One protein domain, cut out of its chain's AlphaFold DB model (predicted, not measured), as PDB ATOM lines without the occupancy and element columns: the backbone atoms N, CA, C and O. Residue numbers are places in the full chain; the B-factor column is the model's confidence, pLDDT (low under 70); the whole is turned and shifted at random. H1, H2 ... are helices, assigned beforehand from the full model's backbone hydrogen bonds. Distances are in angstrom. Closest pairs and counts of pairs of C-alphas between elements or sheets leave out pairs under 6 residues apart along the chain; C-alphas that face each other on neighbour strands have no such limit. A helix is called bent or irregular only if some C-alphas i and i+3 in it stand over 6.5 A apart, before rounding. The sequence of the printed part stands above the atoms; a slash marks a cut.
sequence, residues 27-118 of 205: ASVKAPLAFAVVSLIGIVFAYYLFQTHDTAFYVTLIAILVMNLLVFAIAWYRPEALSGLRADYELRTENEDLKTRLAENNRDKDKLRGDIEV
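This is residues 27 to 118 of the 205 residues of an uncharacterized protein of Solibacter usitatus (strain Ellin6076) (UniProt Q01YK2). Picture a helical hairpin of H1 and H2, with one long helix, H3, sticking out as an arm from the end of H2, so that H2 and H3 meet near their ends as an L. The hairpin is loose, its two helices touching near their link, and residues 84 to 118 of H3 stand free. The printed part has 92 residues with three named helices, H1, H2 and H3 in that order, and no named strand; the class is all helix. The whole is extended, with a radius of gyration of the C-alphas of 24.4 A and spans of 80 by 32 by 23 A.

Find C-alpha 27 at (169.227, 195.276, 154.668); from there H1, residues 27 to 52, runs 38.9 A to C-alpha 52. H1 is neither bent nor irregular, but only just: C-alphas 48 and 51 are 6.4 A apart. Next look at C-alpha 55 at (182.612, 173.457, 125.926), where H2, residues 55 to 77, begins its 32.5 A. H3, residues 79 to 118, covers 58.7 A and ends at C-alpha 118 at (137.866, 236.249, 140.613).

Start at the hairpin: H1 touches H2 with residues 46 to 50 alone, and H2 touches H1 with residues 57 to 61 alone. Their closest C-alphas, of Phe 50 and Phe 57, are 7.3 A apart. Their lines stand at a shallow tilt of 14 degrees, opposite ways. Farther on, H2 with residues 74 to 75 and H3 with residues 81 to 82 touch only at the corner, and only just, with 3 pairs of C-alphas within 8 A. The closest are the C-alphas of Ala 75 and Leu 82, 7.0 A apart, and the lines are about perpendicular at 74 degrees. H1 and H3 are apart. In H2 and H3 every O i to N i+4 pair is within hydrogen-bond range; in H1, 18 of 22 are.

Look at His 53 and Val 118 for the two C-alphas farthest apart, 80.6 A. The printed part has no cut, and both links are tight. In the B-factor column the mean pLDDT of the printed part is 71.5, and residues 27 to 61 and 74 to 86 are under 70.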
ATOM      1  N   ALA A  27     168.787 195.149 156.060       39.59
ATOM      2  CA  ALA A  27     169.227 195.276 154.668       39.59
ATOM      3  C   ALA A  27     170.543 194.530 154.367       39.59
ATOM      4  O   ALA A  27     170.728 194.071 153.238       39.59
ATOM      5  N   SER A  28     171.420 194.347 155.363       41.62
ATOM      6  CA  SER A  28     172.692 193.622 155.201       41.62
ATOM      7  C   SER A  28     172.512 192.120 154.949       41.62
ATOM      8  O   SER A  28     173.414 191.479 154.422       41.62
ATOM      9  N   VAL A  29     171.335 191.564 155.258       45.03
ATOM     10  CA  VAL A  29     171.032 190.138 155.061       45.03
ATOM     11  C   VAL A  29     170.348 189.872 153.715       45.03
ATOM     12  O   VAL A  29     170.540 188.809 153.134       45.03
ATOM     13  N   LYS A  30     169.594 190.831 153.155       43.78
ATOM     14  CA  LYS A  30     168.824 190.614 151.910       43.78
ATOM     15  C   LYS A  30     169.673 190.625 150.637       43.78
ATOM     16  O   LYS A  30     169.390 189.847 149.732       43.78
ATOM     17  N   ALA A  31     170.708 191.461 150.563       51.09
ATOM     18  CA  ALA A  31     171.604 191.503 149.403       51.09
ATOM     19  C   ALA A  31     172.403 190.193 149.206       51.09
ATOM     20  O   ALA A  31     172.379 189.664 148.092       51.09
ATOM     21  N   PRO A  32     173.024 189.597 150.249       52.66
ATOM     22  CA  PRO A  32     173.665 188.293 150.106       52.66
ATOM     23  C   PRO A  32     172.652 187.164 149.892       52.66
ATOM     24  O   PRO A  32     172.968 186.228 149.167       52.66
ATOM     25  N   LEU A  33     171.424 187.254 150.428       50.66
ATOM     26  CA  LEU A  33     170.390 186.247 150.159       50.66
ATOM     27  C   LEU A  33     169.942 186.254 148.692       50.66
ATOM     28  O   LEU A  33     169.817 185.193 148.093       50.66
ATOM     29  N   ALA A  34     169.720 187.429 148.097       52.81
ATOM     30  CA  ALA A  34     169.337 187.537 146.689       52.81
ATOM     31  C   ALA A  34     170.460 187.044 145.763       52.81
ATOM     32  O   ALA A  34     170.193 186.304 144.818       52.81
ATOM     33  N   PHE A  35     171.720 187.369 146.078       56.34
ATOM     34  CA  PHE A  35     172.884 186.839 145.361       56.34
ATOM     35  C   PHE A  35     173.044 185.328 145.538       56.34
ATOM     36  O   PHE A  35     173.353 184.635 144.571       56.34
ATOM     37  N   ALA A  36     172.792 184.802 146.739       57.31
ATOM     38  CA  ALA A  36     172.807 183.369 147.001       57.31
ATOM     39  C   ALA A  36     171.700 182.655 146.221       57.31
ATOM     40  O   ALA A  36     171.968 181.616 145.634       57.31
ATOM     41  N   VAL A  37     170.494 183.225 146.139       60.91
ATOM     42  CA  VAL A  37     169.376 182.661 145.365       60.91
ATOM     43  C   VAL A  37     169.670 182.691 143.864       60.91
ATOM     44  O   VAL A  37     169.491 181.674 143.202       60.91
ATOM     45  N   VAL A  38     170.188 183.797 143.319       63.91
ATOM     46  CA  VAL A  38     170.583 183.881 141.898       63.91
ATOM     47  C   VAL A  38     171.748 182.938 141.588       63.91
ATOM     48  O   VAL A  38     171.738 182.276 140.554       63.91
ATOM     49  N   SER A  39     172.711 182.803 142.503       60.75
ATOM     50  CA  SER A  39     173.813 181.845 142.369       60.75
ATOM     51  C   SER A  39     173.314 180.404 142.445       60.75
ATOM     52  O   SER A  39     173.748 179.577 141.654       60.75
ATOM     53  N   LEU A  40     172.362 180.094 143.330       63.03
ATOM     54  CA  LEU A  40     171.773 178.761 143.445       63.03
ATOM     55  C   LEU A  40     170.961 178.408 142.195       63.03
ATOM     56  O   LEU A  40     171.090 177.304 141.683       63.03
ATOM     57  N   ILE A  41     170.180 179.351 141.658       65.00
ATOM     58  CA  ILE A  41     169.444 179.179 140.397       65.00
ATOM     59  C   ILE A  41     170.427 179.002 139.234       65.00
ATOM     60  O   ILE A  41     170.235 178.105 138.419       65.00
ATOM     61  N   GLY A  42     171.506 179.787 139.186       60.75
ATOM     62  CA  GLY A  42     172.576 179.644 138.200       60.75
ATOM     63  C   GLY A  42     173.285 178.291 138.287       60.75
ATOM     64  O   GLY A  42     173.534 177.677 137.257       60.75
ATOM     65  N   ILE A  43     173.537 177.783 139.496       64.44
ATOM     66  CA  ILE A  43     174.148 176.467 139.742       64.44
ATOM     67  C   ILE A  43     173.179 175.328 139.394       64.44
ATOM     68  O   ILE A  43     173.604 174.338 138.809       64.44
ATOM     69  N   VAL A  44     171.885 175.455 139.698       63.81
ATOM     70  CA  VAL A  44     170.861 174.444 139.369       63.81
ATOM     71  C   VAL A  44     170.591 174.402 137.862       63.81
ATOM     72  O   VAL A  44     170.521 173.321 137.280       63.81
ATOM     73  N   PHE A  45     170.501 175.563 137.208       61.56
ATOM     74  CA  PHE A  45     170.387 175.668 135.752       61.56
ATOM     75  C   PHE A  45     171.655 175.148 135.064       61.56
ATOM     76  O   PHE A  45     171.578 174.434 134.064       61.56
ATOM     77  N   ALA A  46     172.822 175.416 135.657       56.75
ATOM     78  CA  ALA A  46     174.081 174.859 135.202       56.75
ATOM     79  C   ALA A  46     174.142 173.329 135.372       56.75
ATOM     80  O   ALA A  46     174.558 172.623 134.463       56.75
ATOM     81  N   TYR A  47     173.669 172.788 136.494       60.38
ATOM     82  CA  TYR A  47     173.604 171.345 136.730       60.38
ATOM     83  C   TYR A  47     172.686 170.632 135.723       60.38
ATOM     84  O   TYR A  47     173.029 169.560 135.228       60.38
ATOM     85  N   TYR A  48     171.561 171.254 135.352       56.88
ATOM     86  CA  TYR A  48     170.670 170.741 134.306       56.88
ATOM     87  C   TYR A  48     171.316 170.747 132.910       56.88
ATOM     88  O   TYR A  48     171.100 169.822 132.132       56.88
ATOM     89  N   LEU A  49     172.140 171.751 132.597       54.12
ATOM     90  CA  LEU A  49     172.873 171.837 131.328       54.12
ATOM     91  C   LEU A  49     174.154 170.977 131.300       54.12
ATOM     92  O   LEU A  49     174.583 170.571 130.220       54.12
ATOM     93  N   PHE A  50     174.729 170.621 132.456       54.03
ATOM     94  CA  PHE A  50     175.937 169.786 132.586       54.03
ATOM     95  C   PHE A  50     175.794 168.393 131.946       54.03
ATOM     96  O   PHE A  50     176.791 167.813 131.521       54.03
ATOM     97  N   GLN A  51     174.565 167.882 131.786       56.94
ATOM     98  CA  GLN A  51     174.303 166.631 131.057       56.94
ATOM     99  C   GLN A  51     174.698 166.674 129.569       56.94
ATOM    100  O   GLN A  51     174.808 165.619 128.950       56.94
ATOM    101  N   THR A  52     174.921 167.856 128.984       60.66
ATOM    102  CA  THR A  52     175.209 168.010 127.544       60.66
ATOM    103  C   THR A  52     176.701 168.092 127.188       60.66
ATOM    104  O   THR A  52     177.030 168.058 126.008       60.66
ATOM    105  N   HIS A  53     177.610 168.145 128.176       56.84
ATOM    106  CA  HIS A  53     179.078 168.164 128.001       56.84
ATOM    107  C   HIS A  53     179.628 169.137 126.929       56.84
ATOM    108  O   HIS A  53     180.664 168.872 126.321       56.84
ATOM    109  N   ASP A  54     178.979 170.282 126.702       65.12
ATOM    110  CA  ASP A  54     179.431 171.262 125.709       65.12
ATOM    111  C   ASP A  54     180.493 172.215 126.293       65.12
ATOM    112  O   ASP A  54     180.329 172.789 127.364       65.12
ATOM    113  N   THR A  55     181.595 172.446 125.583       60.31
ATOM    114  CA  THR A  55     182.612 173.457 125.926       60.31
ATOM    115  C   THR A  55     182.051 174.867 126.155       60.31
ATOM    116  O   THR A  55     182.573 175.597 127.003       60.31
ATOM    117  N   ALA A  56     180.959 175.243 125.479       60.00
ATOM    118  CA  ALA A  56     180.289 176.531 125.681       60.00
ATOM    119  C   ALA A  56     179.719 176.699 127.109       60.00
ATOM    120  O   ALA A  56     179.610 177.817 127.627       60.00
ATOM    121  N   PHE A  57     179.417 175.584 127.778       61.81
ATOM    122  CA  PHE A  57     178.938 175.539 129.158       61.81
ATOM    123  C   PHE A  57     180.017 175.955 130.162       61.81
ATOM    124  O   PHE A  57     179.785 176.777 131.046       61.81
ATOM    125  N   TYR A  58     181.230 175.420 130.013       62.19
ATOM    126  CA  TYR A  58     182.331 175.758 130.915       62.19
ATOM    127  C   TYR A  58     182.724 177.228 130.776       62.19
ATOM    128  O   TYR A  58     182.997 177.886 131.777       62.19
ATOM    129  N   VAL A  59     182.671 177.775 129.559       67.94
ATOM    130  CA  VAL A  59     182.953 179.194 129.305       67.94
ATOM    131  C   VAL A  59     181.907 180.099 129.962       67.94
ATOM    132  O   VAL A  59     182.275 181.083 130.601       67.94
ATOM    133  N   THR A  60     180.617 179.764 129.871       69.56
ATOM    134  CA  THR A  60     179.551 180.545 130.527       69.56
ATOM    135  C   THR A  60     179.606 180.438 132.049       69.56
ATOM    136  O   THR A  60     179.455 181.448 132.734       69.56
ATOM    137  N   LEU A  61     179.903 179.259 132.597       68.56
ATOM    138  CA  LEU A  61     180.042 179.062 134.040       68.56
ATOM    139  C   LEU A  61     181.259 179.808 134.606       68.56
ATOM    140  O   LEU A  61     181.151 180.464 135.642       68.56
ATOM    141  N   ILE A  62     182.389 179.783 133.891       72.00
ATOM    142  CA  ILE A  62     183.574 180.580 134.229       72.00
ATOM    143  C   ILE A  62     183.254 182.072 134.127       72.00
ATOM    144  O   ILE A  62     183.612 182.817 135.032       72.00
ATOM    145  N   ALA A  63     182.539 182.521 133.092       71.62
ATOM    146  CA  ALA A  63     182.152 183.924 132.958       71.62
ATOM    147  C   ALA A  63     181.271 184.392 134.127       71.62
ATOM    148  O   ALA A  63     181.529 185.449 134.696       71.62
ATOM    149  N   ILE A  64     180.286 183.586 134.541       73.31
ATOM    150  CA  ILE A  64     179.437 183.879 135.705       73.31
ATOM    151  C   ILE A  64     180.275 183.912 136.989       73.31
ATOM    152  O   ILE A  64     180.124 184.836 137.790       73.31
ATOM    153  N   LEU A  65     181.182 182.952 137.192       75.31
ATOM    154  CA  LEU A  65     182.084 182.934 138.348       75.31
ATOM    155  C   LEU A  65     182.986 184.167 138.387       75.31
ATOM    156  O   LEU A  65     183.081 184.812 139.425       75.31
ATOM    157  N   VAL A  66     183.599 184.529 137.260       76.81
ATOM    158  CA  VAL A  66     184.464 185.710 137.132       76.81
ATOM    159  C   VAL A  66     183.680 186.989 137.411       76.81
ATOM    160  O   VAL A  66     184.174 187.854 138.128       76.81
ATOM    161  N   MET A  67     182.446 187.099 136.912       76.69
ATOM    162  CA  MET A  67     181.581 188.257 137.150       76.69
ATOM    163  C   MET A  67     181.211 188.377 138.638       76.69
ATOM    164  O   MET A  67     181.358 189.448 139.223       76.69
ATOM    165  N   ASN A  68     180.853 187.265 139.288       75.31
ATOM    166  CA  ASN A  68     180.606 187.228 140.734       75.31
ATOM    167  C   ASN A  68     181.855 187.591 141.550       75.31
ATOM    168  O   ASN A  68     181.764 188.353 142.510       75.31
ATOM    169  N   LEU A  69     183.026 187.086 141.156       77.38
ATOM    170  CA  LEU A  69     184.294 187.343 141.841       77.38
ATOM    171  C   LEU A  69     184.723 188.807 141.683       77.38
ATOM    172  O   LEU A  69     185.190 189.407 142.645       77.38
ATOM    173  N   LEU A  70     184.482 189.416 140.518       75.12
ATOM    174  CA  LEU A  70     184.661 190.853 140.285       75.12
ATOM    175  C   LEU A  70     183.740 191.695 141.170       75.12
ATOM    176  O   LEU A  70     184.213 192.627 141.813       75.12
ATOM    177  N   VAL A  71     182.452 191.356 141.254       71.38
ATOM    178  CA  VAL A  71     181.504 192.056 142.137       71.38
ATOM    179  C   VAL A  71     181.934 191.929 143.600       71.38
ATOM    180  O   VAL A  71     181.930 192.920 144.329       71.38
ATOM    181  N   PHE A  72     182.373 190.742 144.021       72.81
ATOM    182  CA  PHE A  72     182.856 190.502 145.380       72.81
ATOM    183  C   PHE A  72     184.167 191.246 145.668       72.81
ATOM    184  O   PHE A  72     184.325 191.835 146.734       72.81
ATOM    185  N   ALA A  73     185.090 191.285 144.706       72.94
ATOM    186  CA  ALA A  73     186.333 192.036 144.811       72.94
ATOM    187  C   ALA A  73     186.068 193.544 144.903       72.94
ATOM    188  O   ALA A  73     186.672 194.217 145.731       72.94
ATOM    189  N   ILE A  74     185.126 194.077 144.120       68.50
ATOM    190  CA  ILE A  74     184.713 195.482 144.211       68.50
ATOM    191  C   ILE A  74     184.066 195.755 145.576       68.50
ATOM    192  O   ILE A  74     184.412 196.744 146.218       68.50
ATOM    193  N   ALA A  75     183.207 194.857 146.065       65.44
ATOM    194  CA  ALA A  75     182.594 194.977 147.388       65.44
ATOM    195  C   ALA A  75     183.621 194.932 148.536       65.44
ATOM    196  O   ALA A  75     183.446 195.631 149.530       65.44
ATOM    197  N   TRP A  76     184.696 194.150 148.393       69.38
ATOM    198  CA  TRP A  76     185.741 194.008 149.412       69.38
ATOM    199  C   TRP A  76     186.773 195.142 149.379       69.38
ATOM    200  O   TRP A  76     187.183 195.636 150.425       69.38
ATOM    201  N   TYR A  77     187.206 195.562 148.186       63.72
ATOM    202  CA  TYR A  77     188.289 196.540 148.025       63.72
ATOM    203  C   TYR A  77     187.807 197.987 147.908       63.72
ATOM    204  O   TYR A  77     188.556 198.894 148.266       63.72
ATOM    205  N   ARG A  78     186.596 198.231 147.392       57.81
ATOM    206  CA  ARG A  78     186.001 199.572 147.264       57.81
ATOM    207  C   ARG A  78     184.481 199.525 147.470       57.81
ATOM    208  O   ARG A  78     183.728 199.799 146.530       57.81
ATOM    209  N   PRO A  79     184.013 199.236 148.700       62.69
ATOM    210  CA  PRO A  79     182.582 199.228 149.019       62.69
ATOM    211  C   PRO A  79     181.898 200.566 148.683       62.69
ATOM    212  O   PRO A  79     180.732 200.589 148.290       62.69
ATOM    213  N   GLU A  80     182.660 201.662 148.742       58.25
ATOM    214  CA  GLU A  80     182.240 203.027 148.411       58.25
ATOM    215  C   GLU A  80     181.738 203.189 146.965       58.25
ATOM    216  O   GLU A  80     180.846 203.996 146.708       58.25
ATOM    217  N   ALA A  81     182.261 202.408 146.012       62.09
ATOM    218  CA  ALA A  81     181.854 202.487 144.608       62.09
ATOM    219  C   ALA A  81     180.440 201.922 144.381       62.09
ATOM    220  O   ALA A  81     179.672 202.460 143.583       62.09
ATOM    221  N   LEU A  82     180.070 200.866 145.116       61.44
ATOM    222  CA  LEU A  82     178.727 200.279 145.062       61.44
ATOM    223  C   LEU A  82     177.712 201.127 145.839       61.44
ATOM    224  O   LEU A  82     176.577 201.289 145.389       61.44
ATOM    225  N   SER A  83     178.115 201.714 146.971       61.41
ATOM    226  CA  SER A  83     177.261 202.661 147.697       61.41
ATOM    227  C   SER A  83     177.075 203.977 146.939       61.41
ATOM    228  O   SER A  83     175.988 204.540 146.992       61.41
ATOM    229  N   GLY A  84     178.090 204.442 146.202       66.12
ATOM    230  CA  GLY A  84     178.018 205.651 145.378       66.12
ATOM    231  C   GLY A  84     177.019 205.528 144.229       66.12
ATOM    232  O   GLY A  84     176.208 206.426 144.036       66.12
ATOM    233  N   LEU A  85     176.996 204.384 143.532       64.88
ATOM    234  CA  LEU A  85     175.976 204.085 142.517       64.88
ATOM    235  C   LEU A  85     174.561 204.124 143.107       64.88
ATOM    236  O   LEU A  85     173.663 204.722 142.527       64.88
ATOM    237  N   ARG A  86     174.357 203.520 144.282       69.69
ATOM    238  CA  ARG A  86     173.051 203.527 144.951       69.69
ATOM    239  C   ARG A  86     172.629 204.931 145.391       69.69
ATOM    240  O   ARG A  86     171.484 205.300 145.161       69.69
ATOM    241  N   ALA A  87     173.550 205.694 145.974       71.69
ATOM    242  CA  ALA A  87     173.300 207.072 146.382       71.69
ATOM    243  C   ALA A  87     172.938 207.958 145.179       71.69
ATOM    244  O   ALA A  87     172.022 208.763 145.278       71.69
ATOM    245  N   ASP A  88     173.591 207.770 144.030       73.69
ATOM    246  CA  ASP A  88     173.287 208.519 142.804       73.69
ATOM    247  C   ASP A  88     171.888 208.186 142.249       73.69
ATOM    248  O   ASP A  88     171.130 209.081 141.868       73.69
ATOM    249  N   TYR A  89     171.483 206.910 142.288       71.69
ATOM    250  CA  TYR A  89     170.113 206.512 141.944       71.69
ATOM    251  C   TYR A  89     169.073 207.098 142.910       71.69
ATOM    252  O   TYR A  89     168.062 207.628 142.449       71.69
ATOM    253  N   GLU A  90     169.319 207.034 144.223       78.69
ATOM    254  CA  GLU A  90     168.428 207.595 145.250       78.69
ATOM    255  C   GLU A  90     168.286 209.121 145.072       78.69
ATOM    256  O   GLU A  90     167.168 209.627 144.951       78.69
ATOM    257  N   LEU A  91     169.396 209.843 144.883       77.81
ATOM    258  CA  LEU A  91     169.404 211.286 144.608       77.81
ATOM    259  C   LEU A  91     168.669 211.651 143.316       77.81
ATOM    260  O   LEU A  91     168.005 212.689 143.243       77.81
ATOM    261  N   ARG A  92     168.771 210.822 142.273       82.31
ATOM    262  CA  ARG A  92     168.040 211.050 141.022       82.31
ATOM    263  C   ARG A  92     166.538 210.874 141.220       82.31
ATOM    264  O   ARG A  92     165.771 211.682 140.705       82.31
ATOM    265  N   THR A  93     166.122 209.861 141.977       82.00
ATOM    266  CA  THR A  93     164.702 209.650 142.292       82.00
ATOM    267  C   THR A  93     164.134 210.756 143.173       82.00
ATOM    268  O   THR A  93     163.047 211.247 142.883       82.00
ATOM    269  N   GLU A  94     164.886 211.213 144.175       84.50
ATOM    270  CA  GLU A  94     164.495 212.349 145.012       84.50
ATOM    271  C   GLU A  94     164.380 213.635 144.188       84.50
ATOM    272  O   GLU A  94     163.414 214.371 144.338       84.50
ATOM    273  N   ASN A  95     165.305 213.891 143.257       87.06
ATOM    274  CA  ASN A  95     165.212 215.054 142.371       87.06
ATOM    275  C   ASN A  95     163.985 215.013 141.453       87.06
ATOM    276  O   ASN A  95     163.366 216.050 141.223       87.06
ATOM    277  N   GLU A  96     163.629 213.847 140.910       88.88
ATOM    278  CA  GLU A  96     162.421 213.721 140.090       88.88
ATOM    279  C   GLU A  96     161.143 213.880 140.931       88.88
ATOM    280  O   GLU A  96     160.237 214.592 140.505       88.88
ATOM    281  N   ASP A  97     161.098 213.336 142.153       89.94
ATOM    282  CA  ASP A  97     159.977 213.546 143.086       89.94
ATOM    283  C   ASP A  97     159.865 215.013 143.546       89.94
ATOM    284  O   ASP A  97     158.780 215.580 143.661       89.94
ATOM    285  N   LEU A  98     160.993 215.694 143.752       89.19
ATOM    286  CA  LEU A  98     160.992 217.123 144.056       89.19
ATOM    287  C   LEU A  98     160.487 217.951 142.869       89.19
ATOM    288  O   LEU A  98     159.744 218.910 143.073       89.19
ATOM    289  N   LYS A  99     160.833 217.585 141.627       90.62
ATOM    290  CA  LYS A  99     160.318 218.262 140.426       90.62
ATOM    291  C   LYS A  99     158.814 218.074 140.260       90.62
ATOM    292  O   LYS A  99     158.136 219.041 139.910       90.62
ATOM    293  N   THR A 100     158.285 216.873 140.495       90.62
ATOM    294  CA  THR A 100     156.838 216.624 140.402       90.62
ATOM    295  C   THR A 100     156.088 217.417 141.463       90.62
ATOM    296  O   THR A 100     155.165 218.154 141.116       90.62
ATOM    297  N   ARG A 101     156.551 217.392 142.719       90.44
ATOM    298  CA  ARG A 101     155.971 218.199 143.805       90.44
ATOM    299  C   ARG A 101     156.049 219.698 143.529       90.44
ATOM    300  O   ARG A 101     155.090 220.419 143.791       90.44
ATOM    301  N   LEU A 102     157.161 220.188 142.973       90.81
ATOM    302  CA  LEU A 102     157.300 221.593 142.575       90.81
ATOM    303  C   LEU A 102     156.291 221.959 141.475       90.81
ATOM    304  O   LEU A 102     155.679 223.024 141.524       90.81
ATOM    305  N   ALA A 103     156.102 221.084 140.486       91.12
ATOM    306  CA  ALA A 103     155.140 221.299 139.410       91.12
ATOM    307  C   ALA A 103     153.690 221.306 139.919       91.12
ATOM    308  O   ALA A 103     152.896 222.135 139.478       91.12
ATOM    309  N   GLU A 104     153.347 220.421 140.856       91.75
ATOM    310  CA  GLU A 104     152.041 220.408 141.524       91.75
ATOM    311  C   GLU A 104     151.820 221.680 142.345       91.75
ATOM    312  O   GLU A 104     150.817 222.363 142.149       91.75
ATOM    313  N   ASN A 105     152.799 222.079 143.161       89.62
ATOM    314  CA  ASN A 105     152.713 223.304 143.954       89.62
ATOM    315  C   ASN A 105     152.540 224.552 143.074       89.62
ATOM    316  O   ASN A 105     151.723 225.418 143.378       89.62
ATOM    317  N   ASN A 106     153.254 224.627 141.945       91.44
ATOM    318  CA  ASN A 106     153.095 225.725 140.994       91.44
ATOM    319  C   ASN A 106     151.690 225.756 140.376       91.44
ATOM    320  O   ASN A 106     151.110 226.832 140.258       91.44
ATOM    321  N   ARG A 107     151.106 224.598 140.037       92.62
ATOM    322  CA  ARG A 107     149.720 224.529 139.538       92.62
ATOM    323  C   ARG A 107     148.714 224.987 140.587       92.62
ATOM    324  O   ARG A 107     147.808 225.750 140.260       92.62
ATOM    325  N   ASP A 108     148.880 224.551 141.831       92.00
ATOM    326  CA  ASP A 108     148.011 224.968 142.932       92.00
ATOM    327  C   ASP A 108     148.140 226.468 143.198       92.00
ATOM    328  O   ASP A 108     147.137 227.160 143.369       92.00
ATOM    329  N   LYS A 109     149.363 227.004 143.144       92.19
ATOM    330  CA  LYS A 109     149.626 228.439 143.266       92.19
ATOM    331  C   LYS A 109     148.958 229.245 142.152       92.19
ATOM    332  O   LYS A 109     148.348 230.275 142.440       92.19
ATOM    333  N   ASP A 110     149.045 228.791 140.906       93.94
ATOM    334  CA  ASP A 110     148.399 229.459 139.773       93.94
ATOM    335  C   ASP A 110     146.872 229.413 139.891       93.94
ATOM    336  O   ASP A 110     146.198 230.411 139.627       93.94
ATOM    337  N   LYS A 111     146.320 228.293 140.373       93.12
ATOM    338  CA  LYS A 111     144.888 228.164 140.653       93.12
ATOM    339  C   LYS A 111     144.437 229.127 141.751       93.12
ATOM    340  O   LYS A 111     143.481 229.867 141.542       93.12
ATOM    341  N   LEU A 112     145.156 229.176 142.873       93.31
ATOM    342  CA  LEU A 112     144.874 230.114 143.965       93.31
ATOM    343  C   LEU A 112     144.945 231.567 143.488       93.31
ATOM    344  O   LEU A 112     144.105 232.380 143.862       93.31
ATOM    345  N   ARG A 113     145.910 231.896 142.626       93.62
ATOM    346  CA  ARG A 113     146.014 233.230 142.028       93.62
ATOM    347  C   ARG A 113     144.803 233.563 141.153       93.62
ATOM    348  O   ARG A 113     144.298 234.680 141.235       93.62
ATOM    349  N   GLY A 114     144.326 232.608 140.355       94.44
ATOM    350  CA  GLY A 114     143.098 232.761 139.572       94.44
ATOM    351  C   GLY A 114     141.858 232.955 140.450       94.44
ATOM    352  O   GLY A 114     141.053 233.848 140.190       94.44
ATOM    353  N   ASP A 115     141.732 232.175 141.525       93.62
ATOM    354  CA  ASP A 115     140.624 232.293 142.478       93.62
ATOM    355  C   ASP A 115     140.626 233.663 143.182       93.62
ATOM    356  O   ASP A 115     139.568 234.278 143.335       93.62
ATOM    357  N   ILE A 116     141.807 234.183 143.544       95.19
ATOM    358  CA  ILE A 116     141.967 235.530 144.114       95.19
ATOM    359  C   ILE A 116     141.490 236.599 143.128       95.19
ATOM    360  O   ILE A 116     140.683 237.443 143.506       95.19
ATOM    361  N   GLU A 117     141.901 236.544 141.859       94.19
ATOM    362  CA  GLU A 117     141.489 237.536 140.856       94.19
ATOM    363  C   GLU A 117     139.960 237.551 140.650       94.19
ATOM    364  O   GLU A 117     139.332 238.603 140.488       94.19
ATOM    365  N   VAL A 118     139.328 236.374 140.686       95.44
ATOM    366  CA  VAL A 118     137.866 236.249 140.613       95.44
ATOM    367  C   VAL A 118     137.199 236.850 141.850       95.44
ATOM    368  O   VAL A 118     136.176 237.530 141.723       95.44
TER     369      VAL A 118